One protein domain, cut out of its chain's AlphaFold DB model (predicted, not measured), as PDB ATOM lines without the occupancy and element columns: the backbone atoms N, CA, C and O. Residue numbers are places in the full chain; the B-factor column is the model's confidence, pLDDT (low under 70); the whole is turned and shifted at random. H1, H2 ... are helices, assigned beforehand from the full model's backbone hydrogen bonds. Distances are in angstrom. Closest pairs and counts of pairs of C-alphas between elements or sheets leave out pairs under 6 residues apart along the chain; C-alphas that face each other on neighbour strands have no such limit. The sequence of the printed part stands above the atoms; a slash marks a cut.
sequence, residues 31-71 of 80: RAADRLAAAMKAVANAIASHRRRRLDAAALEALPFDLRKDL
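What this domain is: This is residues 31 to 71 of the 80 residues of an uncharacterized protein of Rhizobium rosettiformans W3 (UniProt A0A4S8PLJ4). One long helix, H1, runs nearly the whole length of a thin rod, and a short helix, H2, turns off across its far end, giving the outline of an L with one very short leg. The printed part has 41 residues with two named helices, H1 then H2, and no named strand; the class is all helix. It is extended, with a radius of gyration of the C-alphas of 17.2 A and spans of 55 by 13 by 5 A.

Where its parts are: H1, residues 31 to 62, begins at C-alpha 31 (179.684, 268.562, 351.627) and measures 46.3 A to C-alpha 62 (215.418, 284.065, 326.560). H2, residues 65 to 70, measures 9.0 A and ends at C-alpha 70 (219.957, 272.621, 318.843).

How they stand to each other: A tight link of 2 residues joins H1 to H2. The two are close but not clearly touching; their closest C-alphas, those of Leu 60 and Arg 68, are 7.5 A apart. Their lines are about perpendicular, at 73 degrees. In H1 and H2 every O i to N i+4 pair is within hydrogen-bond range.

The domain as a whole: The two C-alphas farthest apart, those of Arg 31 and Asp 66, are 54.6 A apart. Residues 31 to 59, which belong to H1, stand free. The printed part has no cut. Its mean pLDDT is 82.0, and residues 60 to 61, 63, 65 to 69 and 71 are under 70.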
ATOM      1  N   ARG A  31     179.383 269.056 352.984       92.69
ATOM      2  CA  ARG A  31     179.684 268.562 351.627       92.69
ATOM      3  C   ARG A  31     179.762 269.674 350.581       92.69
ATOM      4  O   ARG A  31     180.523 269.562 349.618       92.69
ATOM      5  N   ALA A  32     178.958 270.727 350.720       91.56
ATOM      6  CA  ALA A  32     179.022 271.883 349.832       91.56
ATOM      7  C   ALA A  32     180.330 272.667 350.025       91.56
ATOM      8  O   ALA A  32     180.962 273.043 349.036       91.56
ATOM      9  N   ALA A  33     180.767 272.848 351.275       93.62
ATOM     10  CA  ALA A  33     182.040 273.480 351.601       93.62
ATOM     11  C   ALA A  33     183.232 272.679 351.052       93.62
ATOM     12  O   ALA A  33     184.106 273.260 350.407       93.62
ATOM     13  N   ASP A  34     183.224 271.351 351.194       95.00
ATOM     14  CA  ASP A  34     184.279 270.483 350.655       95.00
ATOM     15  C   ASP A  34     184.377 270.571 349.128       95.00
ATOM     16  O   ASP A  34     185.469 270.669 348.561       95.00
ATOM     17  N   ARG A  35     183.230 270.597 348.436       94.56
ATOM     18  CA  ARG A  35     183.187 270.776 346.974       94.56
ATOM     19  C   ARG A  35     183.731 272.133 346.549       94.56
ATOM     20  O   ARG A  35     184.470 272.206 345.567       94.56
ATOM     21  N   LEU A  36     183.391 273.194 347.279       94.81
ATOM     22  CA  LEU A  36     183.914 274.531 347.008       94.81
ATOM     23  C   LEU A  36     185.431 274.579 347.221       94.81
ATOM     24  O   LEU A  36     186.153 275.081 346.361       94.81
ATOM     25  N   ALA A  37     185.924 274.013 348.323       94.62
ATOM     26  CA  ALA A  37     187.351 273.937 348.610       94.62
ATOM     27  C   ALA A  37     188.104 273.165 347.512       94.62
ATOM     28  O   ALA A  37     189.146 273.621 347.033       94.62
ATOM     29  N   ALA A  38     187.551 272.040 347.051       95.12
ATOM     30  CA  ALA A  38     188.112 271.270 345.943       95.12
ATOM     31  C   ALA A  38     188.152 272.078 344.635       95.12
ATOM     32  O   ALA A  38     189.178 272.086 343.950       95.12
ATOM     33  N   ALA A  39     187.079 272.808 344.312       94.31
ATOM     34  CA  ALA A  39     187.024 273.664 343.129       94.31
ATOM     35  C   ALA A  39     188.058 274.801 343.193       94.31
ATOM     36  O   ALA A  39     188.802 275.013 342.236       94.31
ATOM     37  N   MET A  40     188.172 275.482 344.336       95.38
ATOM     38  CA  MET A  40     189.170 276.538 344.542       95.38
ATOM     39  C   MET A  40     190.597 276.002 344.401       95.38
ATOM     40  O   MET A  40     191.432 276.622 343.738       95.38
ATOM     41  N   LYS A  41     190.875 274.814 344.948       95.06
ATOM     42  CA  LYS A  41     192.178 274.153 344.800       95.06
ATOM     43  C   LYS A  41     192.480 273.803 343.341       95.06
ATOM     44  O   LYS A  41     193.605 274.009 342.889       95.06
ATOM     45  N   ALA A  42     191.493 273.314 342.592       94.56
ATOM     46  CA  ALA A  42     191.651 273.019 341.168       94.56
ATOM     47  C   ALA A  42     191.973 274.285 340.356       94.56
ATOM     48  O   ALA A  42     192.906 274.273 339.553       94.56
ATOM     49  N   VAL A  43     191.270 275.391 340.618       94.50
ATOM     50  CA  VAL A  43     191.533 276.686 339.968       94.50
ATOM     51  C   VAL A  43     192.932 277.200 340.310       94.50
ATOM     52  O   VAL A  43     193.678 277.585 339.411       94.50
ATOM     53  N   ALA A  44     193.330 277.153 341.584       93.12
ATOM     54  CA  ALA A  44     194.666 277.566 342.008       93.12
ATOM     55  C   ALA A  44     195.768 276.758 341.297       93.12
ATOM     56  O   ALA A  44     196.731 277.333 340.786       93.12
ATOM     57  N   ASN A  45     195.590 275.438 341.190       92.94
ATOM     58  CA  ASN A  45     196.515 274.565 340.468       92.94
ATOM     59  C   ASN A  45     196.560 274.882 338.968       92.94
ATOM     60  O   ASN A  45     197.644 274.929 338.385       92.94
ATOM     61  N   ALA A  46     195.409 275.146 338.344       92.62
ATOM     62  CA  ALA A  46     195.341 275.525 336.937       92.62
ATOM     63  C   ALA A  46     196.101 276.836 336.679       92.62
ATOM     64  O   ALA A  46     196.958 276.884 335.794       92.62
ATOM     65  N   ILE A  47     195.883 277.862 337.508       88.44
ATOM     66  CA  ILE A  47     196.593 279.147 337.414       88.44
ATOM     67  C   ILE A  47     198.100 278.955 337.618       88.44
ATOM     68  O   ILE A  47     198.895 279.481 336.838       88.44
ATOM     69  N   ALA A  48     198.509 278.188 338.631       89.56
ATOM     70  CA  ALA A  48     199.919 277.910 338.888       89.56
ATOM     71  C   ALA A  48     200.576 277.183 337.706       89.56
ATOM     72  O   ALA A  48     201.670 277.560 337.285       89.56
ATOM     73  N   SER A  49     199.897 276.189 337.124       89.44
ATOM     74  CA  SER A  49     200.390 275.472 335.946       89.44
ATOM     75  C   SER A  49     200.500 276.384 334.721       89.44
ATOM     76  O   SER A  49     201.494 276.321 334.004       89.44
ATOM     77  N   HIS A  50     199.538 277.289 334.516       82.62
ATOM     78  CA  HIS A  50     199.565 278.243 333.411       82.62
ATOM     79  C   HIS A  50     200.711 279.247 333.565       82.62
ATOM     80  O   HIS A  50     201.420 279.528 332.601       82.62
ATOM     81  N   ARG A  51     200.939 279.752 334.785       82.69
ATOM     82  CA  ARG A  51     202.080 280.630 335.078       82.69
ATOM     83  C   ARG A  51     203.410 279.928 334.830       82.69
ATOM     84  O   ARG A  51     204.275 280.530 334.211       82.69
ATOM     85  N   ARG A  52     203.555 278.668 335.259       82.00
ATOM     86  CA  ARG A  52     204.760 277.867 334.978       82.00
ATOM     87  C   ARG A  52     204.999 277.733 333.480       82.00
ATOM     88  O   ARG A  52     206.053 278.135 333.027       82.00
ATOM     89  N   ARG A  53     203.979 277.345 332.704       78.81
ATOM     90  CA  ARG A  53     204.089 277.261 331.236       78.81
ATOM     91  C   ARG A  53     204.520 278.579 330.591       78.81
ATOM     92  O   ARG A  53     205.302 278.558 329.652       78.81
ATOM     93  N   ARG A  54     204.028 279.721 331.087       76.62
ATOM     94  CA  ARG A  54     204.459 281.041 330.599       76.62
ATOM     95  C   ARG A  54     205.908 281.356 330.953       76.62
ATOM     96  O   ARG A  54     206.604 281.926 330.125       76.62
ATOM     97  N   LEU A  55     206.348 281.012 332.161       76.06
ATOM     98  CA  LEU A  55     207.743 281.184 332.567       76.06
ATOM     99  C   LEU A  55     208.668 280.261 331.775       76.06
ATOM    100  O   LEU A  55     209.713 280.716 331.338       76.06
ATOM    101  N   ASP A  56     208.261 279.017 331.538       76.81
ATOM    102  CA  ASP A  56     209.012 278.060 330.726       76.81
ATOM    103  C   ASP A  56     209.116 278.554 329.275       76.81
ATOM    104  O   ASP A  56     210.202 278.559 328.706       76.81
ATOM    105  N   ALA A  57     208.021 279.062 328.698       74.12
ATOM    106  CA  ALA A  57     208.031 279.674 327.369       74.12
ATOM    107  C   ALA A  57     208.943 280.913 327.306       74.12
ATOM    108  O   ALA A  57     209.767 281.020 326.403       74.12
ATOM    109  N   ALA A  58     208.863 281.810 328.294       74.00
ATOM    110  CA  ALA A  58     209.726 282.990 328.366       74.00
ATOM    111  C   ALA A  58     211.204 282.622 328.582       74.00
ATOM    112  O   ALA A  58     212.091 283.254 328.014       74.00
ATOM    113  N   ALA A  59     211.485 281.588 329.377       74.62
ATOM    114  CA  ALA A  59     212.834 281.070 329.572       74.62
ATOM    115  C   ALA A  59     213.387 280.474 328.272       74.62
ATOM    116  O   ALA A  59     214.533 280.749 327.930       74.62
ATOM    117  N   LEU A  60     212.568 279.730 327.519       67.38
ATOM    118  CA  LEU A  60     212.928 279.213 326.196       67.38
ATOM    119  C   LEU A  60     213.183 280.340 325.186       67.38
ATOM    120  O   LEU A  60     214.130 280.256 324.408       67.38
ATOM    121  N   GLU A  61     212.396 281.416 325.208       67.44
ATOM    122  CA  GLU A  61     212.621 282.600 324.367       67.44
ATOM    123  C   GLU A  61     213.888 283.375 324.749       67.44
ATOM    124  O   GLU A  61     214.577 283.903 323.871       67.44
ATOM    125  N   ALA A  62     214.218 283.419 326.042       73.94
ATOM    126  CA  ALA A  62     215.418 284.065 326.560       73.94
ATOM    127  C   ALA A  62     216.705 283.258 326.309       73.94
ATOM    128  O   ALA A  62     217.800 283.796 326.491       73.94
ATOM    129  N   LEU A  63     216.610 281.992 325.879       68.62
ATOM    130  CA  LEU A  63     217.786 281.200 325.523       68.62
ATOM    131  C   LEU A  63     218.542 281.837 324.341       68.62
ATOM    132  O   LEU A  63     217.924 282.344 323.395       68.62
ATOM    133  N   PRO A  64     219.885 281.795 324.336       71.06
ATOM    134  CA  PRO A  64     220.667 282.238 323.189       71.06
ATOM    135  C   PRO A  64     220.297 281.429 321.939       71.06
ATOM    136  O   PRO A  64     219.905 280.263 322.019       71.06
ATOM    137  N   PHE A  65     220.379 282.079 320.779       61.72
ATOM    138  CA  PHE A  65     219.893 281.549 319.502       61.72
ATOM    139  C   PHE A  65     220.485 280.173 319.149       61.72
ATOM    140  O   PHE A  65     219.752 279.296 318.697       61.72
ATOM    141  N   ASP A  66     221.770 279.954 319.444       64.25
ATOM    142  CA  ASP A  66     222.449 278.678 319.189       64.25
ATOM    143  C   ASP A  66     221.838 277.519 319.991       64.25
ATOM    144  O   ASP A  66     221.587 276.452 319.438       64.25
ATOM    145  N   LEU A  67     221.469 277.753 321.258       63.69
ATOM    146  CA  LEU A  67     220.790 276.744 322.080       63.69
ATOM    147  C   LEU A  67     219.370 276.448 321.584       63.69
ATOM    148  O   LEU A  67     218.905 275.314 321.672       63.69
ATOM    149  N   ARG A  68     218.659 277.455 321.064       69.62
ATOM    150  CA  ARG A  68     217.315 277.262 320.494       69.62
ATOM    151  C   ARG A  68     217.348 276.421 319.216       69.62
ATOM    152  O   ARG A  68     216.446 275.609 319.015       69.62
ATOM    153  N   LYS A  69     218.392 276.579 318.395       66.12
ATOM    154  CA  LYS A  69     218.610 275.803 317.165       66.12
ATOM    155  C   LYS A  69     218.842 274.321 317.459       66.12
ATOM    156  O   LYS A  69     218.235 273.480 316.801       66.12
ATOM    157  N   ASP A  70     219.656 274.009 318.465       73.19
ATOM    158  CA  ASP A  70     219.957 272.621 318.843       73.19
ATOM    159  C   ASP A  70     218.741 271.893 319.443       73.19
ATOM    160  O   ASP A  70     218.625 270.673 319.347       73.19
ATOM    161  N   LEU A  71     217.798 272.648 320.015       66.25
ATOM    162  CA  LEU A  71     216.539 272.140 320.571       66.25
ATOM    163  C   LEU A  71     215.384 272.090 319.554       66.25
ATOM    164  O   LEU A  71     214.307 271.598 319.890       66.25
TER     165      LEU A  71